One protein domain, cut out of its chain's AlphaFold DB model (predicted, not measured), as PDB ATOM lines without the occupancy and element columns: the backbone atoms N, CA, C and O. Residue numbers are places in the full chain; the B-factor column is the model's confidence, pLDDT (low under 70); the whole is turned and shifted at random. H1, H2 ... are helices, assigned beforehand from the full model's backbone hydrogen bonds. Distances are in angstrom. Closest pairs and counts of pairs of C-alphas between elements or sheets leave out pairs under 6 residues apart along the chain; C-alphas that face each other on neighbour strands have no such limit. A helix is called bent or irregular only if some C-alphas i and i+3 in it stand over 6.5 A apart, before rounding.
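AT A GLANCE: This is residues 10 to 199 of the 213 residues of the protein "FA_desaturase domain-containing protein" of Oceanospirillaceae bacterium (UniProt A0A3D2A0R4). An open triangular frame of helices, with H2, H4 and the bent H5 as its three sides, is joined to a head made of the short helices H6 to H9, the longer helix H10 and the long links from H5 to H6 and from H9 to H10. H1 and the arm H5b lie where the frame meets the head, and the last stretch, residues 183 to 199, folds back beside H10. The printed part has 190 residues with ten named helices, H1 to H10 in order along the chain, and no named strand; the class is all helix. It is only just loose, close to compact, with a radius of gyration of the C-alphas of 19.6 A and spans of 55 by 42 by 40 A.

IN THESE COORDINATES: Find C-alpha 10 at (182.691, 287.011, 203.510), where H1 begins and runs to residue 16. H2 covers residues 19 to 33, 21.3 A long, and H3 residues 39 to 44. At C-alpha 47, (202.851, 313.111, 191.772), begins H4, residues 47 to 72, 38.1 A long and irregular, with C-alphas 48 and 51 standing 7.0 A apart. H5, residues 78 to 100, was assigned as one helix by its hydrogen bonds but is bent, with C-alphas 89 and 92 standing 6.7 A apart; its arms are H5a, residues 78 to 89, 16.8 A long, and H5b, residues 92 to 100, 12.5 A long. Then come H6, residues 112 to 115, H7, 123 to 128, H8, 135 to 140, and H9, 146 to 155, irregular with C-alphas 147 and 150 at 7.1 A. H10, residues 167 to 182, is 22.7 A long and ends at C-alpha 182, (174.661, 287.898, 202.315).

HOW THE PARTS SIT: Start at H5, the hub, which touches three other helices; its arms stand at a steep tilt of 39 degrees. H5b touches H1, closest at the C-alphas of Val 16 and Pro 92, 5.2 A, and touches residues 167 to 174 of H10, closest at Ile 100 and Asn 171, 6.3 A between C-alphas, about perpendicular at 75 degrees. H5a and H4 only just touch, only at the corner, with 3 pairs of C-alphas within 8 A, the closest those of Ile 71 and Leu 79, 6.4 A. Residues 29 to 33 of H2 touch residues 53 to 61 of H4, closest at the C-alphas of Gly 32 and Ala 54, 4.8 A, at a steep tilt of 67 degrees, only just short of about perpendicular; H2 and H5a are apart. H3 touches no helix; its closest C-alpha to H4 is that of Gln 42, 7.9 A from that of Ile 50. In the head, H8 touches H6, closest at the C-alphas of Ile 113 and Ile 136, 6.3 A, and H9, closest at those of Glu 137 and Gly 153, 6.2 A, about perpendicular at 80 degrees. H7 touches no helix and is close but not clearly touching to H10, with the C-alphas of Gly 125 and Phe 167 at 7.9 A. Every O i to N i+4 pair is within hydrogen-bond range in H1, H2, H3, H7, H8 and H10; the counts are 20 of 22 in H4, 6 of 8 in H5a, 4 of 5 in H5b and 4 of 6 in H9, and H6 is too short for such a pair.

THE WHOLE: Look at Gly 73 and Asp 158 for the two C-alphas farthest apart, 58.8 A. Residues 81 to 86, which belong to H5, stand free. The links from H5 to H6 and from H9 to H10 are long, with 11 residues each. The printed part has no cut, its mean pLDDT is 94.6, and no printed residue is under 70.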
ATOM      1  N   SER A  10     181.358 287.457 203.941       92.75
ATOM      2  CA  SER A  10     182.691 287.011 203.510       92.75
ATOM      3  C   SER A  10     183.729 288.131 203.562       92.75
ATOM      4  O   SER A  10     184.873 287.883 203.931       92.75
ATOM      5  N   ASN A  11     183.335 289.362 203.213       91.31
ATOM      6  CA  ASN A  11     184.217 290.525 203.294       91.31
ATOM      7  C   ASN A  11     184.500 290.832 204.762       91.31
ATOM      8  O   ASN A  11     185.658 290.917 205.143       91.31
ATOM      9  N   TRP A  12     183.458 290.885 205.596       93.75
ATOM     10  CA  TRP A  12     183.599 291.096 207.036       93.75
ATOM     11  C   TRP A  12     184.570 290.096 207.682       93.75
ATOM     12  O   TRP A  12     185.463 290.498 208.420       93.75
ATOM     13  N   LEU A  13     184.464 288.805 207.347       93.81
ATOM     14  CA  LEU A  13     185.354 287.768 207.876       93.81
ATOM     15  C   LEU A  13     186.813 287.961 207.422       93.81
ATOM     16  O   LEU A  13     187.749 287.809 208.213       93.81
ATOM     17  N   LEU A  14     187.026 288.316 206.152       91.94
ATOM     18  CA  LEU A  14     188.358 288.613 205.615       91.94
ATOM     19  C   LEU A  14     188.980 289.866 206.245       91.94
ATOM     20  O   LEU A  14     190.198 289.900 206.440       91.94
ATOM     21  N   GLU A  15     188.160 290.864 206.571       90.94
ATOM     22  CA  GLU A  15     188.605 292.080 207.246       90.94
ATOM     23  C   GLU A  15     188.929 291.821 208.711       90.94
ATOM     24  O   GLU A  15     190.049 292.092 209.121       90.94
ATOM     25  N   VAL A  16     188.017 291.229 209.492       92.31
ATOM     26  CA  VAL A  16     188.231 290.965 210.929       92.31
ATOM     27  C   VAL A  16     189.397 290.007 211.169       92.31
ATOM     28  O   VAL A  16     190.136 290.172 212.134       92.31
ATOM     29  N   SER A  17     189.625 289.034 210.282       90.94
ATOM     30  CA  SER A  17     190.805 288.157 210.377       90.94
ATOM     31  C   SER A  17     192.133 288.883 210.115       90.94
ATOM     32  O   SER A  17     193.199 288.336 210.390       90.94
ATOM     33  N   GLY A  18     192.102 290.096 209.553       89.44
ATOM     34  CA  GLY A  18     193.285 290.873 209.184       89.44
ATOM     35  C   GLY A  18     193.997 290.387 207.923       89.44
ATOM     36  O   GLY A  18     194.979 291.004 207.504       89.44
ATOM     37  N   VAL A  19     193.504 289.324 207.282       89.38
ATOM     38  CA  VAL A  19     194.088 288.766 206.056       89.38
ATOM     39  C   VAL A  19     193.976 289.760 204.901       89.38
ATOM     40  O   VAL A  19     194.941 289.941 204.156       89.38
ATOM     41  N   ALA A  20     192.827 290.428 204.753       88.75
ATOM     42  CA  ALA A  20     192.639 291.461 203.733       88.75
ATOM     43  C   ALA A  20     193.630 292.621 203.922       88.75
ATOM     44  O   ALA A  20     194.358 292.976 202.991       88.75
ATOM     45  N   LEU A  21     193.742 293.129 205.154       87.69
ATOM     46  CA  LEU A  21     194.652 294.219 205.498       87.69
ATOM     47  C   LEU A  21     196.125 293.847 205.282       87.69
ATOM     48  O   LEU A  21     196.889 294.635 204.724       87.69
ATOM     49  N   LEU A  22     196.533 292.639 205.682       89.81
ATOM     50  CA  LEU A  22     197.893 292.145 205.458       89.81
ATOM     51  C   LEU A  22     198.222 292.091 203.961       89.81
ATOM     52  O   LEU A  22     199.266 292.589 203.539       89.81
ATOM     53  N   ARG A  23     197.315 291.529 203.150       90.44
ATOM     54  CA  ARG A  23     197.472 291.465 201.688       90.44
ATOM     55  C   ARG A  23     197.584 292.861 201.076       90.44
ATOM     56  O   ARG A  23     198.436 293.063 200.212       90.44
ATOM     57  N   PHE A  24     196.759 293.808 201.522       89.00
ATOM     58  CA  PHE A  24     196.810 295.196 201.066       89.00
ATOM     59  C   PHE A  24     198.157 295.850 201.397       89.00
ATOM     60  O   PHE A  24     198.830 296.343 200.494       89.00
ATOM     61  N   HIS A  25     198.604 295.801 202.656       90.88
ATOM     62  CA  HIS A  25     199.872 296.415 203.061       90.88
ATOM     63  C   HIS A  25     201.083 295.793 202.366       90.88
ATOM     64  O   HIS A  25     201.959 296.528 201.913       90.88
ATOM     65  N   LEU A  26     201.118 294.465 202.223       93.31
ATOM     66  CA  LEU A  26     202.205 293.788 201.520       93.31
ATOM     67  C   LEU A  26     202.277 294.233 200.056       93.31
ATOM     68  O   LEU A  26     203.347 294.586 199.568       93.31
ATOM     69  N   ARG A  27     201.136 294.284 199.359       91.62
ATOM     70  CA  ARG A  27     201.087 294.757 197.969       91.62
ATOM     71  C   ARG A  27     201.486 296.218 197.843       91.62
ATOM     72  O   ARG A  27     202.265 296.536 196.952       91.62
ATOM     73  N   THR A  28     200.990 297.086 198.721       92.00
ATOM     74  CA  THR A  28     201.334 298.514 198.728       92.00
ATOM     75  C   THR A  28     202.829 298.721 198.954       92.00
ATOM     76  O   THR A  28     203.447 299.491 198.222       92.00
ATOM     77  N   LEU A  29     203.436 297.983 199.888       95.31
ATOM     78  CA  LEU A  29     204.877 298.019 200.128       95.31
ATOM     79  C   LEU A  29     205.665 297.560 198.896       95.31
ATOM     80  O   LEU A  29     206.514 298.300 198.402       95.31
ATOM     81  N   LEU A  30     205.360 296.369 198.371       95.19
ATOM     82  CA  LEU A  30     206.074 295.802 197.225       95.19
ATOM     83  C   LEU A  30     205.919 296.672 195.974       95.19
ATOM     84  O   LEU A  30     206.892 296.948 195.291       95.19
ATOM     85  N   ARG A  31     204.725 297.190 195.684       95.06
ATOM     86  CA  ARG A  31     204.523 298.143 194.581       95.06
ATOM     87  C   ARG A  31     205.265 299.462 194.808       95.06
ATOM     88  O   ARG A  31     205.861 300.008 193.878       95.06
ATOM     89  N   GLY A  32     205.262 299.951 196.048       95.44
ATOM     90  CA  GLY A  32     205.962 301.163 196.458       95.44
ATOM     91  C   GLY A  32     207.468 301.079 196.218       95.44
ATOM     92  O   GLY A  32     208.037 301.992 195.633       95.44
ATOM     93  N   VAL A  33     208.115 299.964 196.570       96.56
ATOM     94  CA  VAL A  33     209.571 299.782 196.393       96.56
ATOM     95  C   VAL A  33     209.998 299.928 194.915       96.56
ATOM     96  O   VAL A  33     211.068 300.478 194.624       96.56
ATOM     97  N   TRP A  34     209.131 299.532 193.976       94.94
ATOM     98  CA  TRP A  34     209.345 299.608 192.524       94.94
ATOM     99  C   TRP A  34     208.916 300.966 191.943       94.94
ATOM    100  O   TRP A  34     209.019 301.177 190.738       94.94
ATOM    101  N   GLY A  35     208.437 301.894 192.778       92.69
ATOM    102  CA  GLY A  35     207.956 303.208 192.349       92.69
ATOM    103  C   GLY A  35     206.681 303.149 191.508       92.69
ATOM    104  O   GLY A  35     206.414 304.069 190.744       92.69
ATOM    105  N   ARG A  36     205.898 302.070 191.630       93.19
ATOM    106  CA  ARG A  36     204.657 301.850 190.873       93.19
ATOM    107  C   ARG A  36     203.485 301.614 191.829       93.19
ATOM    108  O   ARG A  36     202.940 300.510 191.848       93.19
ATOM    109  N   PRO A  37     203.132 302.597 192.679       91.38
ATOM    110  CA  PRO A  37     202.084 302.422 193.682       91.38
ATOM    111  C   PRO A  37     200.726 302.116 193.031       91.38
ATOM    112  O   PRO A  37     200.498 302.437 191.867       91.38
ATOM    113  N   ALA A  38     199.821 301.483 193.782       88.25
ATOM    114  CA  ALA A  38     198.470 301.183 193.303       88.25
ATOM    115  C   ALA A  38     197.700 302.463 192.920       88.25
ATOM    116  O   ALA A  38     197.985 303.534 193.455       88.25
ATOM    117  N   LEU A  39     196.694 302.340 192.044       87.06
ATOM    118  CA  LEU A  39     195.905 303.478 191.548       87.06
ATOM    119  C   LEU A  39     195.334 304.346 192.675       87.06
ATOM    120  O   LEU A  39     195.490 305.560 192.639       87.06
ATOM    121  N   ILE A  40     194.775 303.727 193.719       84.50
ATOM    122  CA  ILE A  40     194.227 304.460 194.870       84.50
ATOM    123  C   ILE A  40     195.278 305.334 195.564       84.50
ATOM    124  O   ILE A  40     194.997 306.454 195.966       84.50
ATOM    125  N   VAL A  41     196.521 304.854 195.657       88.81
ATOM    126  CA  VAL A  41     197.621 305.617 196.258       88.81
ATOM    127  C   VAL A  41     198.019 306.776 195.347       88.81
ATOM    128  O   VAL A  41     198.302 307.857 195.849       88.81
ATOM    129  N   GLN A  42     197.997 306.586 194.025       89.44
ATOM    130  CA  GLN A  42     198.256 307.662 193.060       89.44
ATOM    131  C   GLN A  42     197.172 308.747 193.091       89.44
ATOM    132  O   GLN A  42     197.487 309.916 192.912       89.44
ATOM    133  N   GLN A  43     195.914 308.380 193.352       89.06
ATOM    134  CA  GLN A  43     194.795 309.327 193.437       89.06
ATOM    135  C   GLN A  43     194.882 310.253 194.657       89.06
ATOM    136  O   GLN A  43     194.405 311.381 194.594       89.06
ATOM    137  N   VAL A  44     195.495 309.793 195.753       88.88
ATOM    138  CA  VAL A  44     195.577 310.547 197.020       88.88
ATOM    139  C   VAL A  44     196.979 311.077 197.339       88.88
ATOM    140  O   VAL A  44     197.157 311.762 198.342       88.88
ATOM    141  N   THR A  45     197.985 310.763 196.515       92.00
ATOM    142  CA  THR A  45     199.378 311.195 196.720       92.00
ATOM    143  C   THR A  45     199.801 312.127 195.586       92.00
ATOM    144  O   THR A  45     199.743 311.712 194.428       92.00
ATOM    145  N   PRO A  46     200.295 313.345 195.875       94.81
ATOM    146  CA  PRO A  46     200.839 314.228 194.850       94.81
ATOM    147  C   PRO A  46     201.921 313.534 194.013       94.81
ATOM    148  O   PRO A  46     202.799 312.856 194.552       94.81
ATOM    149  N   ALA A  47     201.902 313.746 192.693       93.38
ATOM    150  CA  ALA A  47     202.851 313.111 191.772       93.38
ATOM    151  C   ALA A  47     204.323 313.377 192.153       93.38
ATOM    152  O   ALA A  47     205.174 312.492 192.033       93.38
ATOM    153  N   SER A  48     204.616 314.565 192.691       95.94
ATOM    154  CA  SER A  48     205.942 314.964 193.184       95.94
ATOM    155  C   SER A  48     206.439 314.155 194.388       95.94
ATOM    156  O   SER A  48     207.643 314.103 194.633       95.94
ATOM    157  N   ASP A  49     205.541 313.516 195.139       96.19
ATOM    158  CA  ASP A  49     205.875 312.750 196.343       96.19
ATOM    159  C   ASP A  49     206.001 311.242 196.087       96.19
ATOM    160  O   ASP A  49     206.524 310.516 196.938       96.19
ATOM    161  N   ILE A  50     205.642 310.757 194.895       94.94
ATOM    162  CA  ILE A  50     205.791 309.342 194.512       94.94
ATOM    163  C   ILE A  50     207.245 308.842 194.648       94.94
ATOM    164  O   ILE A  50     207.446 307.751 195.198       94.94
ATOM    165  N   PRO A  51     208.293 309.603 194.267       96.25
ATOM    166  CA  PRO A  51     209.675 309.183 194.510       96.25
ATOM    167  C   PRO A  51     210.020 309.066 196.003       96.25
ATOM    168  O   PRO A  51     210.758 308.161 196.402       96.25
ATOM    169  N   LYS A  52     209.466 309.948 196.849       96.50
ATOM    170  CA  LYS A  52     209.663 309.899 198.308       96.50
ATOM    171  C   LYS A  52     208.987 308.664 198.899       96.50
ATOM    172  O   LYS A  52     209.610 307.963 199.696       96.50
ATOM    173  N   LEU A  53     207.763 308.363 198.462       95.31
ATOM    174  CA  LEU A  53     207.045 307.142 198.827       95.31
ATOM    175  C   LEU A  53     207.875 305.898 198.482       95.31
ATOM    176  O   LEU A  53     208.061 305.029 199.331       95.31
ATOM    177  N   ALA A  54     208.433 305.838 197.269       96.94
ATOM    178  CA  ALA A  54     209.247 304.707 196.828       96.94
ATOM    179  C   ALA A  54     210.526 304.535 197.657       96.94
ATOM    180  O   ALA A  54     210.889 303.419 198.037       96.94
ATOM    181  N   ARG A  55     211.196 305.646 197.989       97.94
ATOM    182  CA  ARG A  55     212.358 305.649 198.883       97.94
ATOM    183  C   ARG A  55     211.998 305.121 200.273       97.94
ATOM    184  O   ARG A  55     212.704 304.261 200.789       97.94
ATOM    185  N   ASN A  56     210.897 305.586 200.856       97.25
ATOM    186  CA  ASN A  56     210.451 305.129 202.174       97.25
ATOM    187  C   ASN A  56     210.064 303.644 202.156       97.25
ATOM    188  O   ASN A  56     210.413 302.910 203.076       97.25
ATOM    189  N   ALA A  57     209.419 303.180 201.084       97.12
ATOM    190  CA  ALA A  57     209.091 301.771 200.901       97.12
ATOM    191  C   ALA A  57     210.355 300.888 200.855       97.12
ATOM    192  O   ALA A  57     210.378 299.828 201.478       97.12
ATOM    193  N   ARG A  58     211.430 301.334 200.183       98.25
ATOM    194  CA  ARG A  58     212.734 300.637 200.161       98.25
ATOM    195  C   ARG A  58     213.363 300.544 201.543       98.25
ATOM    196  O   ARG A  58     213.817 299.469 201.917       98.25
ATOM    197  N   TRP A  59     213.355 301.637 202.304       98.44
ATOM    198  CA  TRP A  59     213.860 301.634 203.679       98.44
ATOM    199  C   TRP A  59     213.055 300.710 204.589       98.44
ATOM    200  O   TRP A  59     213.635 299.960 205.368       98.44
ATOM    201  N   LEU A  60     211.728 300.703 204.446       97.62
ATOM    202  CA  LEU A  60     210.875 299.797 205.205       97.62
ATOM    203  C   LEU A  60     211.136 298.326 204.833       97.62
ATOM    204  O   LEU A  60     211.239 297.483 205.722       97.62
ATOM    205  N   LEU A  61     211.302 298.019 203.540       98.06
ATOM    206  CA  LEU A  61     211.681 296.679 203.082       98.06
ATOM    207  C   LEU A  61     213.050 296.264 203.629       98.06
ATOM    208  O   LEU A  61     213.185 295.143 204.111       98.06
ATOM    209  N   LEU A  62     214.041 297.160 203.603       98.44
ATOM    210  CA  LEU A  62     215.352 296.897 204.192       98.44
ATOM    211  C   LEU A  62     215.227 296.573 205.684       98.44
ATOM    212  O   LEU A  62     215.820 295.601 206.136       98.44
ATOM    213  N   GLY A  63     214.406 297.318 206.429       97.75
ATOM    214  CA  GLY A  63     214.110 297.017 207.831       97.75
ATOM    215  C   GLY A  63     213.553 295.604 208.030       97.75
ATOM    216  O   GLY A  63     214.026 294.881 208.904       97.75
ATOM    217  N   TYR A  64     212.613 295.165 207.185       96.31
ATOM    218  CA  TYR A  64     212.097 293.790 207.233       96.31
ATOM    219  C   TYR A  64     213.150 292.734 206.877       96.31
ATOM    220  O   TYR A  64     213.173 291.677 207.504       96.31
ATOM    221  N   VAL A  65     214.030 293.008 205.911       97.81
ATOM    222  CA  VAL A  65     215.139 292.105 205.552       97.81
ATOM    223  C   VAL A  65     216.131 291.977 206.706       97.81
ATOM    224  O   VAL A  65     216.513 290.865 207.057       97.81
ATOM    225  N   LEU A  66     216.508 293.092 207.336       98.00
ATOM    226  CA  LEU A  66     217.402 293.094 208.494       98.00
ATOM    227  C   LEU A  66     216.777 292.375 209.692       98.00
ATOM    228  O   LEU A  66     217.461 291.617 210.373       98.00
ATOM    229  N   LEU A  67     215.476 292.558 209.920       96.81
ATOM    230  CA  LEU A  67     214.746 291.818 210.942       96.81
ATOM    231  C   LEU A  67     214.743 290.312 210.642       96.81
ATOM    232  O   LEU A  67     215.064 289.522 211.522       96.81
ATOM    233  N   ALA A  68     214.439 289.903 209.408       96.94
ATOM    234  CA  ALA A  68     214.482 288.494 209.016       96.94
ATOM    235  C   ALA A  68     215.890 287.897 209.182       96.94
ATOM    236  O   ALA A  68     216.029 286.778 209.673       96.94
ATOM    237  N   TYR A  69     216.932 288.663 208.843       97.94
ATOM    238  CA  TYR A  69     218.322 288.275 209.073       97.94
ATOM    239  C   TYR A  69     218.647 288.135 210.565       97.94
ATOM    240  O   TYR A  69     219.245 287.139 210.952       97.94
ATOM    241  N   ALA A  70     218.215 289.062 211.422       97.75
ATOM    242  CA  ALA A  70     218.419 288.935 212.864       97.75
ATOM    243  C   ALA A  70     217.763 287.661 213.415       97.75
ATOM    244  O   ALA A  70     218.337 286.960 214.244       97.75
ATOM    245  N   ILE A  71     216.573 287.327 212.920       97.44
ATOM    246  CA  ILE A  71     215.854 286.164 213.415       97.44
ATOM    247  C   ILE A  71     216.475 284.843 212.935       97.44
ATOM    248  O   ILE A  71     216.615 283.913 213.726       97.44
ATOM    249  N   ILE A  72     216.811 284.749 211.646       96.88
ATOM    250  CA  ILE A  72     217.281 283.505 211.019       96.88
ATOM    251  C   ILE A  72     218.805 283.395 211.096       96.88
ATOM    252  O   ILE A  72     219.328 282.375 211.521       96.88
ATOM    253  N   GLY A  73     219.516 284.440 210.677       97.38
ATOM    254  CA  GLY A  73     220.976 284.459 210.575       97.38
ATOM    255  C   GLY A  73     221.697 284.698 211.901       97.38
ATOM    256  O   GLY A  73     222.806 284.207 212.064       97.38
ATOM    257  N   LEU A  74     221.083 285.424 212.844       97.94
ATOM    258  CA  LEU A  74     221.617 285.617 214.206       97.94
ATOM    259  C   LEU A  74     220.868 284.788 215.262       97.94
ATOM    260  O   LEU A  74     221.028 285.029 216.460       97.94
ATOM    261  N   GLU A  75     220.015 283.861 214.816       96.88
ATOM    262  CA  GLU A  75     219.259 282.919 215.652       96.88
ATOM    263  C   GLU A  75     218.401 283.575 216.754       96.88
ATOM    264  O   GLU A  75     218.044 282.948 217.755       96.88
ATOM    265  N   GLN A  76     217.990 284.836 216.572       97.50
ATOM    266  CA  GLN A  76     217.133 285.561 217.517       97.50
ATOM    267  C   GLN A  76     215.658 285.155 217.373       97.50
ATOM    268  O   GLN A  76     214.776 285.980 217.135       97.50
ATOM    269  N   THR A  77     215.368 283.862 217.514       94.94
ATOM    270  CA  THR A  77     214.037 283.269 217.289       94.94
ATOM    271  C   THR A  77     212.950 283.809 218.221       94.94
ATOM    272  O   THR A  77     211.775 283.811 217.856       94.94
ATOM    273  N   TRP A  78     213.312 284.348 219.389       95.94
ATOM    274  CA  TRP A  78     212.373 284.997 220.309       95.94
ATOM    275  C   TRP A  78     211.669 286.213 219.681       95.94
ATOM    276  O   TRP A  78     210.513 286.486 220.011       95.94
ATOM    277  N   LEU A  79     212.316 286.904 218.730       95.75
ATOM    278  CA  LEU A  79     211.727 288.031 218.002       95.75
ATOM    279  C   LEU A  79     210.522 287.602 217.155       95.75
ATOM    280  O   LEU A  79     209.582 288.386 217.015       95.75
ATOM    281  N   TRP A  80     210.493 286.365 216.635       93.19
ATOM    282  CA  TRP A  80     209.300 285.844 215.955       93.19
ATOM    283  C   TRP A  80     208.102 285.865 216.896       93.19
ATOM    284  O   TRP A  80     207.063 286.427 216.558       93.19
ATOM    285  N   TRP A  81     208.248 285.297 218.092       94.38
ATOM    286  CA  TRP A  81     207.161 285.222 219.065       94.38
ATOM    287  C   TRP A  81     206.762 286.601 219.574       94.38
ATOM    288  O   TRP A  81     205.573 286.914 219.617       94.38
ATOM    289  N   TYR A  82     207.747 287.448 219.874       95.00
ATOM    290  CA  TYR A  82     207.520 288.807 220.351       95.00
ATOM    291  C   TYR A  82     206.736 289.669 219.350       95.00
ATOM    292  O   TYR A  82     205.907 290.479 219.757       95.00
ATOM    293  N   LEU A  83     206.948 289.489 218.044       93.38
ATOM    294  CA  LEU A  83     206.281 290.288 217.011       93.38
ATOM    295  C   LEU A  83     204.980 289.654 216.502       93.38
ATOM    296  O   LEU A  83     203.985 290.352 216.291       93.38
ATOM    297  N   VAL A  84     204.972 288.339 216.285       91.31
ATOM    298  CA  VAL A  84     203.851 287.639 215.644       91.31
ATOM    299  C   VAL A  84     202.717 287.389 216.631       91.31
ATOM    300  O   VAL A  84     201.558 287.603 216.276       91.31
ATOM    301  N   LEU A  85     203.012 286.986 217.870       92.62
ATOM    302  CA  LEU A  85     201.967 286.610 218.825       92.62
ATOM    303  C   LEU A  85     201.053 287.794 219.198       92.62
ATOM    304  O   LEU A  85     199.835 287.650 219.050       92.62
ATOM    305  N   PRO A  86     201.566 288.988 219.577       91.56
ATOM    306  CA  PRO A  86     200.701 290.135 219.849       91.56
ATOM    307  C   PRO A  86     199.902 290.561 218.620       91.56
ATOM    308  O   PRO A  86     198.758 290.993 218.744       91.56
ATOM    309  N   ARG A  87     200.469 290.406 217.416       90.25
ATOM    310  CA  ARG A  87     199.765 290.716 216.171       90.25
ATOM    311  C   ARG A  87     198.605 289.757 215.924       90.25
ATOM    312  O   ARG A  87     197.525 290.227 215.584       90.25
ATOM    313  N   LEU A  88     198.809 288.450 216.086       89.69
ATOM    314  CA  LEU A  88     197.766 287.441 215.877       89.69
ATOM    315  C   LEU A  88     196.609 287.597 216.868       89.69
ATOM    316  O   LEU A  88     195.453 287.479 216.472       89.69
ATOM    317  N   LEU A  89     196.914 287.902 218.131       90.75
ATOM    318  CA  LEU A  89     195.899 288.069 219.172       90.75
ATOM    319  C   LEU A  89     195.224 289.448 219.118       90.75
ATOM    320  O   LEU A  89     194.010 289.559 219.268       90.75
ATOM    321  N   GLY A  90     196.003 290.507 218.891       91.56
ATOM    322  CA  GLY A  90     195.529 291.887 218.950       91.56
ATOM    323  C   GLY A  90     194.872 292.383 217.664       91.56
ATOM    324  O   GLY A  90     193.941 293.185 217.738       91.56
ATOM    325  N   ALA A  91     195.308 291.922 216.484       91.06
ATOM    326  CA  ALA A  91     194.782 292.438 215.219       91.06
ATOM    327  C   ALA A  91     193.271 292.217 215.061       91.06
ATOM    328  O   ALA A  91     192.604 293.196 214.737       91.06
ATOM    329  N   PRO A  92     192.693 291.029 215.333       92.50
ATOM    330  CA  PRO A  92     191.250 290.845 215.196       92.50
ATOM    331  C   PRO A  92     190.442 291.769 216.108       92.50
ATOM    332  O   PRO A  92     189.465 292.371 215.671       92.50
ATOM    333  N   VAL A  93     190.886 291.955 217.355       93.00
ATOM    334  CA  VAL A  93     190.231 292.858 218.314       93.00
ATOM    335  C   VAL A  93     190.309 294.309 217.839       93.00
ATOM    336  O   VAL A  93     189.298 295.008 217.812       93.00
ATOM    337  N   MET A  94     191.488 294.754 217.397       93.75
ATOM    338  CA  MET A  94     191.670 296.093 216.828       93.75
ATOM    339  C   MET A  94     190.827 296.301 215.570       93.75
ATOM    340  O   MET A  94     190.268 297.377 215.370       93.75
ATOM    341  N   LEU A  95     190.685 295.272 214.735       94.25
ATOM    342  CA  LEU A  95     189.894 295.347 213.513       94.25
ATOM    343  C   LEU A  95     188.402 295.455 213.814       94.25
ATOM    344  O   LEU A  95     187.741 296.284 213.198       94.25
ATOM    345  N   LEU A  96     187.897 294.736 214.822       95.56
ATOM    346  CA  LEU A  96     186.528 294.910 215.318       95.56
ATOM    347  C   LEU A  96     186.263 296.337 215.808       95.56
ATOM    348  O   LEU A  96     185.174 296.854 215.588       95.56
ATOM    349  N   PHE A  97     187.242 296.997 216.434       95.75
ATOM    350  CA  PHE A  97     187.117 298.411 216.797       95.75
ATOM    351  C   PHE A  97     187.085 299.327 215.566       95.75
ATOM    352  O   PHE A  97     186.202 300.170 215.444       95.75
ATOM    353  N   THR A  98     188.025 299.148 214.637       93.38
ATOM    354  CA  THR A  98     188.140 300.031 213.464       93.38
ATOM    355  C   THR A  98     187.008 299.853 212.450       93.38
ATOM    356  O   THR A  98     186.613 300.809 211.790       93.38
ATOM    357  N   LEU A  99     186.461 298.641 212.310       93.81
ATOM    358  CA  LEU A  99     185.394 298.354 211.352       93.81
ATOM    359  C   LEU A  99     184.101 299.059 211.742       93.81
ATOM    360  O   LEU A  99     183.497 299.736 210.913       93.81
ATOM    361  N   ILE A 100     183.692 298.946 213.008       94.88
ATOM    362  CA  ILE A 100     182.424 299.527 213.460       94.88
ATOM    363  C   ILE A 100     182.387 301.053 213.343       94.88
ATOM    364  O   ILE A 100     181.306 301.617 213.302       94.88
ATOM    365  N   GLN A 101     183.535 301.725 213.244       95.38
ATOM    366  CA  GLN A 101     183.613 303.177 213.083       95.38
ATOM    367  C   GLN A 101     183.132 303.684 211.715       95.38
ATOM    368  O   GLN A 101     182.726 304.840 211.615       95.38
ATOM    369  N   HIS A 102     183.173 302.845 210.675       94.19
ATOM    370  CA  HIS A 102     182.909 303.259 209.289       94.19
ATOM    371  C   HIS A 102     181.961 302.327 208.528       94.19
ATOM    372  O   HIS A 102     181.294 302.760 207.594       94.19
ATOM    373  N   VAL A 103     181.866 301.050 208.904       93.12
ATOM    374  CA  VAL A 103     180.942 300.113 208.250       93.12
ATOM    375  C   VAL A 103     179.504 300.597 208.445       93.12
ATOM    376  O   VAL A 103     179.152 301.077 209.519       93.12
ATOM    377  N   GLU A 104     178.684 300.500 207.396       94.06
ATOM    378  CA  GLU A 104     177.320 301.053 207.305       94.06
ATOM    379  C   GLU A 104     177.203 302.587 207.383       94.06
ATOM    380  O   GLU A 104     176.084 303.099 207.427       94.06
ATOM    381  N   MET A 105     178.313 303.327 207.408       95.12
ATOM    382  CA  MET A 105     178.300 304.787 207.283       95.12
ATOM    383  C   MET A 105     178.334 305.215 205.811       95.12
ATOM    384  O   MET A 105     178.533 304.382 204.929       95.12
ATOM    385  N   ALA A 106     178.102 306.500 205.540       92.56
ATOM    386  CA  ALA A 106     178.133 307.019 204.180       92.56
ATOM    387  C   ALA A 106     179.563 307.022 203.628       92.56
ATOM    388  O   ALA A 106     180.511 307.396 204.320       92.56
ATOM    389  N   GLU A 107     179.706 306.641 202.368       88.00
ATOM    390  CA  GLU A 107     180.974 306.727 201.645       88.00
ATOM    391  C   GLU A 107     181.047 308.026 200.859       88.00
ATOM    392  O   GLU A 107     180.012 308.571 200.476       88.00
ATOM    393  N   ASP A 108     182.266 308.531 200.660       84.75
ATOM    394  CA  ASP A 108     182.547 309.764 199.914       84.75
ATOM    395  C   ASP A 108     181.692 310.974 200.349       84.75
ATOM    396  O   ASP A 108     181.463 311.907 199.578       84.75
ATOM    397  N   SER A 109     181.229 310.982 201.608       89.50
ATOM    398  CA  SER A 109     180.497 312.116 202.171       89.50
ATOM    399  C   SER A 109     181.477 313.201 202.630       89.50
ATOM    400  O   SER A 109     182.431 312.897 203.355       89.50
ATOM    401  N   PRO A 110     181.226 314.481 202.291       90.62
ATOM    402  CA  PRO A 110     181.996 315.599 202.830       90.62
ATOM    403  C   PRO A 110     181.758 315.801 204.335       90.62
ATOM    404  O   PRO A 110     182.531 316.494 204.993       90.62
ATOM    405  N   SER A 111     180.696 315.211 204.896       94.06
ATOM    406  CA  SER A 111     180.379 315.288 206.318       94.06
ATOM    407  C   SER A 111     181.008 314.124 207.084       94.06
ATOM    408  O   SER A 111     180.678 312.950 206.887       94.06
ATOM    409  N   ILE A 112     181.878 314.450 208.043       95.00
ATOM    410  CA  ILE A 112     182.468 313.472 208.972       95.00
ATOM    411  C   ILE A 112     181.394 312.766 209.800       95.00
ATOM    412  O   ILE A 112     181.504 311.570 210.080       95.00
ATOM    413  N   ILE A 113     180.334 313.486 210.166       95.31
ATOM    414  CA  ILE A 113     179.237 312.924 210.951       95.31
ATOM    415  C   ILE A 113     178.551 311.816 210.152       95.31
ATOM    416  O   ILE A 113     178.208 310.784 210.716       95.31
ATOM    417  N   GLU A 114     178.372 311.971 208.841       94.81
ATOM    418  CA  GLU A 114     177.721 310.967 207.990       94.81
ATOM    419  C   GLU A 114     178.618 309.772 207.655       94.81
ATOM    420  O   GLU A 114     178.107 308.665 207.491       94.81
ATOM    421  N   SER A 115     179.932 309.977 207.563       93.88
ATOM    422  CA  SER A 115     180.901 308.959 207.122       93.88
ATOM    423  C   SER A 115     181.565 308.174 208.254       93.88
ATOM    424  O   SER A 115     182.236 307.161 208.023       93.88
ATOM    425  N   THR A 116     181.378 308.610 209.498       95.19
ATOM    426  CA  THR A 116     182.019 308.015 210.675       95.19
ATOM    427  C   THR A 116     181.050 307.943 211.847       95.19
ATOM    428  O   THR A 116     180.062 308.676 211.882       95.19
ATOM    429  N   ARG A 117     181.313 307.074 212.827       96.12
ATOM    430  CA  ARG A 117     180.544 307.012 214.078       96.12
ATOM    431  C   ARG A 117     181.426 306.910 215.317       96.12
ATOM    432  O   ARG A 117     182.445 306.223 215.303       96.12
ATOM    433  N   SER A 118     180.950 307.505 216.407       97.75
ATOM    434  CA  SER A 118     181.422 307.242 217.769       97.75
ATOM    435  C   SER A 118     180.549 306.170 218.424       97.75
ATOM    436  O   SER A 118     179.392 305.987 218.046       97.75
ATOM    437  N   PHE A 119     181.088 305.448 219.404       97.75
ATOM    438  CA  PHE A 119     180.359 304.408 220.139       97.75
ATOM    439  C   PHE A 119     180.710 304.426 221.630       97.75
ATOM    440  O   PHE A 119     181.794 304.847 222.045       97.75
ATOM    441  N   LYS A 120     179.784 303.958 222.471       97.00
ATOM    442  CA  LYS A 120     180.006 303.834 223.919       97.00
ATOM    443  C   LYS A 120     180.989 302.693 224.200       97.00
ATOM    444  O   LYS A 120     180.957 301.650 223.554       97.00
ATOM    445  N   SER A 121     181.857 302.854 225.192       95.69
ATOM    446  CA  SER A 121     182.816 301.819 225.588       95.69
ATOM    447  C   SER A 121     183.047 301.852 227.097       95.69
ATOM    448  O   SER A 121     182.856 302.885 227.739       95.69
ATOM    449  N   ASN A 122     183.431 300.713 227.671       95.56
ATOM    450  CA  ASN A 122     183.793 300.626 229.085       95.56
ATOM    451  C   ASN A 122     185.228 301.138 229.312       95.56
ATOM    452  O   ASN A 122     185.949 301.450 228.364       95.56
ATOM    453  N   TRP A 123     185.654 301.231 230.574       95.88
ATOM    454  CA  TRP A 123     186.979 301.757 230.921       95.88
ATOM    455  C   TRP A 123     188.123 300.967 230.259       95.88
ATOM    456  O   TRP A 123     189.073 301.574 229.775       95.88
ATOM    457  N   LEU A 124     188.005 299.635 230.173       95.12
ATOM    458  CA  LEU A 124     189.035 298.775 229.592       95.12
ATOM    459  C   LEU A 124     189.147 298.986 228.080       95.12
ATOM    460  O   LEU A 124     190.245 299.152 227.559       95.12
ATOM    461  N   GLY A 125     188.017 299.034 227.373       94.38
ATOM    462  CA  GLY A 125     187.992 299.323 225.943       94.38
ATOM    463  C   GLY A 125     188.504 300.729 225.640       94.38
ATOM    464  O   GLY A 125     189.262 300.911 224.696       94.38
ATOM    465  N   ARG A 126     188.156 301.719 226.469       95.56
ATOM    466  CA  ARG A 126     188.696 303.084 226.363       95.56
ATOM    467  C   ARG A 126     190.204 303.134 226.593       95.56
ATOM    468  O   ARG A 126     190.882 303.885 225.904       95.56
ATOM    469  N   PHE A 127     190.725 302.342 227.523       95.38
ATOM    470  CA  PHE A 127     192.160 302.244 227.768       95.38
ATOM    471  C   PHE A 127     192.890 301.587 226.588       95.38
ATOM    472  O   PHE A 127     193.774 302.199 226.001       95.38
ATOM    473  N   LEU A 128     192.470 300.380 226.192       93.06
ATOM    474  CA  LEU A 128     193.117 299.610 225.122       93.06
ATOM    475  C   LEU A 128     193.015 300.287 223.753       93.06
ATOM    476  O   LEU A 128     193.914 300.149 222.931       93.06
ATOM    477  N   TYR A 129     191.922 301.011 223.513       95.38
ATOM    478  CA  TYR A 129     191.672 301.703 222.254       95.38
ATOM    479  C   TYR A 129     191.981 303.202 222.323       95.38
ATOM    480  O   TYR A 129     191.585 303.955 221.437       95.38
ATOM    481  N   CYS A 130     192.667 303.654 223.378       96.69
ATOM    482  CA  CYS A 130     193.078 305.043 223.560       96.69
ATOM    483  C   CYS A 130     191.927 306.042 223.346       96.69
ATOM    484  O   CYS A 130     192.082 306.996 222.609       96.69
ATOM    485  N   ASN A 131     190.741 305.830 223.916       97.88
ATOM    486  CA  ASN A 131     189.540 306.653 223.691       97.88
ATOM    487  C   ASN A 131     189.157 306.879 222.202       97.88
ATOM    488  O   ASN A 131     188.346 307.757 221.923       97.88
ATOM    489  N   MET A 132     189.642 306.087 221.234       97.19
ATOM    490  CA  MET A 132     189.232 306.203 219.817       97.19
ATOM    491  C   MET A 132     187.784 305.757 219.569       97.19
ATOM    492  O   MET A 132     187.292 305.774 218.445       97.19
ATOM    493  N   ASN A 133     187.053 305.379 220.618       97.56
ATOM    494  CA  ASN A 133     185.605 305.250 220.548       97.56
ATOM    495  C   ASN A 133     184.903 306.612 220.336       97.56
ATOM    496  O   ASN A 133     183.765 306.623 219.872       97.56
ATOM    497  N   TYR A 134     185.585 307.724 220.640       98.00
ATOM    498  CA  TYR A 134     185.219 309.104 220.289       98.00
ATOM    499  C   TYR A 134     185.773 309.455 218.894       98.00
ATOM    500  O   TYR A 134     186.684 310.271 218.738       98.00
ATOM    501  N   HIS A 135     185.307 308.731 217.876       97.75
ATOM    502  CA  HIS A 135     185.908 308.768 216.542       97.75
ATOM    503  C   HIS A 135     185.448 309.954 215.698       97.75
ATOM    504  O   HIS A 135     186.253 310.522 214.967       97.75
ATOM    505  N   ILE A 136     184.178 310.361 215.818       97.81
ATOM    506  CA  ILE A 136     183.691 311.587 215.172       97.81
ATOM    507  C   ILE A 136     184.502 312.778 215.693       97.81
ATOM    508  O   ILE A 136     184.998 313.585 214.915       97.81
ATOM    509  N   GLU A 137     184.701 312.847 217.008       98.00
ATOM    510  CA  GLU A 137     185.474 313.887 217.677       98.00
ATOM    511  C   GLU A 137     186.919 313.930 217.170       98.00
ATOM    512  O   GLU A 137     187.433 315.006 216.867       98.00
ATOM    513  N   HIS A 138     187.551 312.759 217.031       97.38
ATOM    514  CA  HIS A 138     188.889 312.639 216.459       97.38
ATOM    515  C   HIS A 138     188.953 313.196 215.032       97.38
ATOM    516  O   HIS A 138     189.854 313.971 214.732       97.38
ATOM    517  N   HIS A 139     187.997 312.855 214.165       96.69
ATOM    518  CA  HIS A 139     187.999 313.325 212.775       96.69
ATOM    519  C   HIS A 139     187.674 314.812 212.624       96.69
ATOM    520  O   HIS A 139     188.222 315.456 211.734       96.69
ATOM    521  N   ILE A 140     186.825 315.379 213.488       95.88
ATOM    522  CA  ILE A 140     186.531 316.823 213.468       95.88
ATOM    523  C   ILE A 140     187.733 317.623 213.997       95.88
ATOM    524  O   ILE A 140     188.080 318.658 213.431       95.88
ATOM    525  N   TYR A 141     188.403 317.140 215.050       96.56
ATOM    526  CA  TYR A 141     189.531 317.825 215.688       96.56
ATOM    527  C   TYR A 141     190.765 316.916 215.819       96.56
ATOM    528  O   TYR A 141     191.201 316.583 216.921       96.56
ATOM    529  N   LEU A 142     191.385 316.580 214.682       94.19
ATOM    530  CA  LEU A 142     192.528 315.649 214.578       94.19
ATOM    531  C   LEU A 142     193.737 316.014 215.454       94.19
ATOM    532  O   LEU A 142     194.508 315.139 215.845       94.19
ATOM    533  N   ALA A 143     193.911 317.302 215.761       97.25
ATOM    534  CA  ALA A 143     195.000 317.794 216.602       97.25
ATOM    535  C   ALA A 143     194.779 317.537 218.105       97.25
ATOM    536  O   ALA A 143     195.717 317.666 218.893       97.25
ATOM    537  N   VAL A 144     193.557 317.194 218.525       97.88
ATOM    538  CA  VAL A 144     193.253 316.923 219.931       97.88
ATOM    539  C   VAL A 144     193.795 315.544 220.302       97.88
ATOM    540  O   VAL A 144     193.437 314.542 219.679       97.88
ATOM    541  N   PRO A 145     194.645 315.450 221.337       97.31
ATOM    542  CA  PRO A 145     195.211 314.177 221.730       97.31
ATOM    543  C   PRO A 145     194.141 313.274 222.337       97.31
ATOM    544  O   PRO A 145     193.202 313.718 223.002       97.31
ATOM    545  N   PHE A 146     194.335 311.972 222.166       97.06
ATOM    546  CA  PHE A 146     193.337 310.959 222.480       97.06
ATOM    547  C   PHE A 146     192.826 310.970 223.932       97.06
ATOM    548  O   PHE A 146     191.671 310.647 224.206       97.06
ATOM    549  N   TYR A 147     193.661 311.370 224.893       96.75
ATOM    550  CA  TYR A 147     193.274 311.455 226.303       96.75
ATOM    551  C   TYR A 147     192.295 312.608 226.590       96.75
ATOM    552  O   TYR A 147     191.567 312.542 227.577       96.75
ATOM    553  N   ASN A 148     192.221 313.619 225.715       98.38
ATOM    554  CA  ASN A 148     191.298 314.753 225.821       98.38
ATOM    555  C   ASN A 148     190.001 314.570 225.019       98.38
ATOM    556  O   ASN A 148     189.075 315.364 225.192       98.38
ATOM    557  N   LEU A 149     189.884 313.525 224.193       98.19
ATOM    558  CA  LEU A 149     188.661 313.266 223.426       98.19
ATOM    559  C   LEU A 149     187.393 313.111 224.278       98.19
ATOM    560  O   LEU A 149     186.365 313.630 223.860       98.19
ATOM    561  N   PRO A 150     187.415 312.506 225.483       97.75
ATOM    562  CA  PRO A 150     186.222 312.471 226.329       97.75
ATOM    563  C   PRO A 150     185.735 313.869 226.736       97.75
ATOM    564  O   PRO A 150     184.532 314.108 226.798       97.75
ATOM    565  N   LYS A 151     186.666 314.802 226.992       98.25
ATOM    566  CA  LYS A 151     186.338 316.199 227.302       98.25
ATOM    567  C   LYS A 151     185.772 316.905 226.071       98.25
ATOM    568  O   LYS A 151     184.790 317.626 226.192       98.25
ATOM    569  N   LEU A 152     186.365 316.673 224.901       98.12
ATOM    570  CA  LEU A 152     185.861 317.207 223.637       98.12
ATOM    571  C   LEU A 152     184.453 316.684 223.320       98.12
ATOM    572  O   LEU A 152     183.579 317.479 223.001       98.12
ATOM    573  N   GLY A 153     184.209 315.383 223.482       97.38
ATOM    574  CA  GLY A 153     182.890 314.782 223.273       97.38
ATOM    575  C   GLY A 153     181.821 315.382 224.186       97.38
ATOM    576  O   GLY A 153     180.702 315.604 223.746       97.38
ATOM    577  N   ALA A 154     182.168 315.731 225.430       97.56
ATOM    578  CA  ALA A 154     181.252 316.444 226.323       97.56
ATOM    579  C   ALA A 154     180.950 317.881 225.854       97.56
ATOM    580  O   ALA A 154     179.821 318.338 225.995       97.56
ATOM    581  N   LEU A 155     181.939 318.585 225.289       97.88
ATOM    582  CA  LEU A 155     181.773 319.948 224.765       97.88
ATOM    583  C   LEU A 155     180.966 320.003 223.462       97.88
ATOM    584  O   LEU A 155     180.390 321.040 223.160       97.88
ATOM    585  N   LEU A 156     180.961 318.913 222.691       97.06
ATOM    586  CA  LEU A 156     180.262 318.804 221.409       97.06
ATOM    587  C   LEU A 156     178.964 317.989 221.503       97.06
ATOM    588  O   LEU A 156     178.373 317.673 220.473       97.06
ATOM    589  N   ALA A 157     178.537 317.590 222.703       95.19
ATOM    590  CA  ALA A 157     177.461 316.612 222.882       95.19
ATOM    591  C   ALA A 157     176.130 317.042 222.237       95.19
ATOM    592  O   ALA A 157     175.363 316.198 221.790       95.19
ATOM    593  N   ASP A 158     175.876 318.348 222.162       96.69
ATOM    594  CA  ASP A 158     174.695 318.961 221.549       96.69
ATOM    595  C   ASP A 158     174.772 319.075 220.015       96.69
ATOM    596  O   ASP A 158     173.762 319.323 219.358       96.69
ATOM    597  N   GLN A 159     175.957 318.877 219.436       95.88
ATOM    598  CA  GLN A 159     176.238 319.011 218.002       95.88
ATOM    599  C   GLN A 159     176.462 317.664 217.307       95.88
ATOM    600  O   GLN A 159     176.520 317.603 216.076       95.88
ATOM    601  N   LEU A 160     176.621 316.586 218.075       96.31
ATOM    602  CA  LEU A 160     176.935 315.256 217.565       96.31
ATOM    603  C   LEU A 160     175.743 314.305 217.716       96.31
ATOM    604  O   LEU A 160     174.956 314.430 218.653       96.31
ATOM    605  N   PRO A 161     175.599 313.315 216.815       95.69
ATOM    606  CA  PRO A 161     174.630 312.253 217.023       95.69
ATOM    607  C   PRO A 161     174.994 311.436 218.266       95.69
ATOM    608  O   PRO A 161     176.172 311.262 218.589       95.69
ATOM    609  N   GLU A 162     173.979 310.854 218.902       95.56
ATOM    610  CA  GLU A 162     174.184 309.923 220.010       95.56
ATOM    611  C   GLU A 162     175.157 308.797 219.618       95.56
ATOM    612  O   GLU A 162     174.974 308.159 218.571       95.56
ATOM    613  N   PRO A 163     176.179 308.510 220.446       96.69
ATOM    614  CA  PRO A 163     177.110 307.432 220.171       96.69
ATOM    615  C   PRO A 163     176.418 306.072 220.138       96.69
ATOM    616  O   PRO A 163     175.597 305.736 220.999       96.69
ATOM    617  N   ASP A 164     176.853 305.247 219.193       97.06
ATOM    618  CA  ASP A 164     176.360 303.895 218.989       97.06
ATOM    619  C   ASP A 164     176.500 303.010 220.247       97.06
ATOM    620  O   ASP A 164     177.382 303.211 221.100       97.06
ATOM    621  N   PRO A 165     175.645 301.984 220.384       92.25
ATOM    622  CA  PRO A 165     175.516 301.227 221.615       92.25
ATOM    623  C   PRO A 165     176.653 300.222 221.799       92.25
ATOM    624  O   PRO A 165     176.521 299.073 221.397       92.25
ATOM    625  N   GLY A 166     177.702 300.602 222.530       95.00
ATOM    626  CA  GLY A 166     178.669 299.655 223.091       95.00
ATOM    627  C   GLY A 166     179.549 298.942 222.052       95.00
ATOM    628  O   GLY A 166     179.088 298.531 220.997       95.00
ATOM    629  N   PHE A 167     180.806 298.643 222.384       95.94
ATOM    630  CA  PHE A 167     181.661 297.837 221.496       95.94
ATOM    631  C   PHE A 167     180.994 296.519 221.032       95.94
ATOM    632  O   PHE A 167     180.947 296.221 219.837       95.94
ATOM    633  N   TRP A 168     180.438 295.744 221.970       95.75
ATOM    634  CA  TRP A 168     179.864 294.425 221.680       95.75
ATOM    635  C   TRP A 168     178.564 294.492 220.885       95.75
ATOM    636  O   TRP A 168     178.397 293.762 219.909       95.75
ATOM    637  N   ARG A 169     177.636 295.366 221.287       96.75
ATOM    638  CA  ARG A 169     176.324 295.455 220.641       96.75
ATOM    639  C   ARG A 169     176.432 296.096 219.257       96.75
ATOM    640  O   ARG A 169     175.763 295.606 218.349       96.75
ATOM    641  N   THR A 170     177.319 297.069 219.049       97.12
ATOM    642  CA  THR A 170     177.604 297.585 217.703       97.12
ATOM    643  C   THR A 170     178.200 296.506 216.796       97.12
ATOM    644  O   THR A 170     177.686 296.293 215.698       97.12
ATOM    645  N   ASN A 171     179.202 295.746 217.260       97.19
ATOM    646  CA  ASN A 171     179.764 294.633 216.481       97.19
ATOM    647  C   ASN A 171     178.721 293.554 216.157       97.19
ATOM    648  O   ASN A 171     178.666 293.069 215.029       97.19
ATOM    649  N   TRP A 172     177.858 293.207 217.115       97.44
ATOM    650  CA  TRP A 172     176.780 292.241 216.898       97.44
ATOM    651  C   TRP A 172     175.777 292.710 215.840       97.44
ATOM    652  O   TRP A 172     175.367 291.932 214.977       97.44
ATOM    653  N   GLN A 173     175.392 293.988 215.879       97.19
ATOM    654  CA  GLN A 173     174.499 294.568 214.877       97.19
ATOM    655  C   GLN A 173     175.151 294.557 213.494       97.19
ATOM    656  O   GLN A 173     174.527 294.070 212.557       97.19
ATOM    657  N   VAL A 174     176.414 294.980 213.371       96.69
ATOM    658  CA  VAL A 174     177.158 294.899 212.102       96.69
ATOM    659  C   VAL A 174     177.224 293.455 211.595       96.69
ATOM    660  O   VAL A 174     176.894 293.206 210.438       96.69
ATOM    661  N   LEU A 175     177.548 292.484 212.453       97.38
ATOM    662  CA  LEU A 175     177.571 291.064 212.085       97.38
ATOM    663  C   LEU A 175     176.200 290.579 211.574       97.38
ATOM    664  O   LEU A 175     176.107 289.929 210.533       97.38
ATOM    665  N   SER A 176     175.121 290.935 212.272       97.38
ATOM    666  CA  SER A 176     173.751 290.616 211.857       97.38
ATOM    667  C   SER A 176     173.403 291.233 210.502       97.38
ATOM    668  O   SER A 176     172.793 290.573 209.658       97.38
ATOM    669  N   VAL A 177     173.793 292.487 210.272       96.31
ATOM    670  CA  VAL A 177     173.580 293.210 209.014       96.31
ATOM    671  C   VAL A 177     174.295 292.510 207.860       96.31
ATOM    672  O   VAL A 177     173.645 292.174 206.870       96.31
ATOM    673  N   VAL A 178     175.591 292.206 207.993       95.38
ATOM    674  CA  VAL A 178     176.370 291.587 206.906       95.38
ATOM    675  C   VAL A 178     175.935 290.146 206.615       95.38
ATOM    676  O   VAL A 178     175.962 289.732 205.456       95.38
ATOM    677  N   ILE A 179     175.481 289.386 207.622       96.25
ATOM    678  CA  ILE A 179     174.901 288.043 207.430       96.25
ATOM    679  C   ILE A 179     173.561 288.146 206.702       96.25
ATOM    680  O   ILE A 179     173.354 287.469 205.694       96.25
ATOM    681  N   ARG A 180     172.647 289.004 207.177       95.31
ATOM    682  CA  ARG A 180     171.338 289.197 206.536       95.31
ATOM    683  C   ARG A 180     171.498 289.656 205.090       95.31
ATOM    684  O   ARG A 180     170.845 289.088 204.217       95.31
ATOM    685  N   ARG A 181     172.424 290.581 204.828       94.50
ATOM    686  CA  ARG A 181     172.764 291.049 203.479       94.50
ATOM    687  C   ARG A 181     173.276 289.923 202.581       94.50
ATOM    688  O   ARG A 181     172.778 289.773 201.468       94.50
ATOM    689  N   SER A 182     174.192 289.080 203.064       93.56
ATOM    690  CA  SER A 182     174.661 287.898 202.315       93.56
ATOM    691  C   SER A 182     173.536 286.926 201.957       93.56
ATOM    692  O   SER A 182     173.585 286.276 200.915       93.56
ATOM    693  N   LEU A 183     172.516 286.823 202.812       93.75
ATOM    694  CA  LEU A 183     171.341 285.973 202.598       93.75
ATOM    695  C   LEU A 183     170.243 286.656 201.767       93.75
ATOM    696  O   LEU A 183     169.189 286.063 201.544       93.75
ATOM    697  N   GLY A 184     170.461 287.896 201.322       91.75
ATOM    698  CA  GLY A 184     169.483 288.686 200.580       91.75
ATOM    699  C   GLY A 184     168.266 289.126 201.396       91.75
ATOM    700  O   GLY A 184     167.189 289.318 200.837       91.75
ATOM    701  N   ARG A 185     168.411 289.238 202.719       93.31
ATOM    702  CA  ARG A 185     167.367 289.692 203.651       93.31
ATOM    703  C   ARG A 185     167.514 291.187 203.946       93.31
ATOM    704  O   ARG A 185     168.554 291.771 203.659       93.31
ATOM    705  N   ASN A 186     166.489 291.789 204.560       93.69
ATOM    706  CA  ASN A 186     166.556 293.178 205.024       93.69
ATOM    707  C   ASN A 186     167.758 293.368 205.972       93.69
ATOM    708  O   ASN A 186     167.880 292.658 206.977       93.69
ATOM    709  N   SER A 187     168.634 294.311 205.628       95.00
ATOM    710  CA  SER A 187     169.865 294.627 206.353       95.00
ATOM    711  C   SER A 187     169.742 295.854 207.269       95.00
ATOM    712  O   SER A 187     170.755 296.375 207.726       95.00
ATOM    713  N   GLU A 188     168.527 296.330 207.526       95.44
ATOM    714  CA  GLU A 188     168.254 297.389 208.497       95.44
ATOM    715  C   GLU A 188     168.602 296.923 209.917       95.44
ATOM    716  O   GLU A 188     168.229 295.827 210.363       95.44
ATOM    717  N   ALA A 189     169.381 297.734 210.616       94.88
ATOM    718  CA  ALA A 189     169.876 297.480 211.951       94.88
ATOM    719  C   ALA A 189     168.946 298.087 212.997       94.88
ATOM    720  O   ALA A 189     168.352 299.139 212.800       94.88
ATOM    721  N   ALA A 190     168.849 297.425 214.147       93.44
ATOM    722  CA  ALA A 190     167.874 297.811 215.161       93.44
ATOM    723  C   ALA A 190     168.327 298.994 216.028       93.44
ATOM    724  O   ALA A 190     167.499 299.643 216.657       93.44
ATOM    725  N   SER A 191     169.638 299.213 216.167       92.06
ATOM    726  CA  SER A 191     170.155 300.148 217.176       92.06
ATOM    727  C   SER A 191     171.458 300.849 216.818       92.06
ATOM    728  O   SER A 191     172.031 301.492 217.688       92.06
ATOM    729  N   ILE A 192     171.974 300.660 215.607       96.00
ATOM    730  CA  ILE A 192     173.181 301.347 215.142       96.00
ATOM    731  C   ILE A 192     172.791 302.293 214.017       96.00
ATOM    732  O   ILE A 192     171.890 301.976 213.237       96.00
ATOM    733  N   ARG A 193     173.470 303.433 213.903       94.69
ATOM    734  CA  ARG A 193     173.227 304.346 212.783       94.69
ATOM    735  C   ARG A 193     173.604 303.683 211.455       94.69
ATOM    736  O   ARG A 193     174.592 302.953 211.383       94.69
ATOM    737  N   GLN A 194     172.836 303.912 210.399       94.88
ATOM    738  CA  GLN A 194     173.174 303.439 209.056       94.88
ATOM    739  C   GLN A 194     172.890 304.537 208.040       94.88
ATOM    740  O   GLN A 194     171.889 305.244 208.152       94.88
ATOM    741  N   ALA A 195     173.756 304.665 207.041       94.38
ATOM    742  CA  ALA A 195     173.458 305.481 205.878       94.38
ATOM    743  C   ALA A 195     172.290 304.850 205.095       94.38
ATOM    744  O   ALA A 195     172.290 303.632 204.893       94.38
ATOM    745  N   PRO A 196     171.315 305.637 204.604       92.38
ATOM    746  CA  PRO A 196     170.131 305.090 203.937       92.38
ATOM    747  C   PRO A 196     170.451 304.161 202.758       92.38
ATOM    748  O   PRO A 196     169.814 303.123 202.600       92.38
ATOM    749  N   HIS A 197     171.482 304.482 201.969       90.31
ATOM    750  CA  HIS A 197     171.902 303.678 200.815       90.31
ATOM    751  C   HIS A 197     172.624 302.369 201.191       90.31
ATOM    752  O   HIS A 197     172.792 301.501 200.337       90.31
ATOM    753  N   MET A 198     173.025 302.192 202.456       91.06
ATOM    754  CA  MET A 198     173.590 300.933 202.958       91.06
ATOM    755  C   MET A 198     172.498 299.924 203.354       91.06
ATOM    756  O   MET A 198     172.776 298.728 203.493       91.06
ATOM    757  N   ILE A 199     171.242 300.363 203.510       92.38
ATOM    758  CA  ILE A 199     170.116 299.490 203.856       92.38
ATOM    759  C   ILE A 199     169.609 298.787 202.597       92.38
ATOM    760  O   ILE A 199     169.073 299.396 201.675       92.38
TER     761      ILE A 199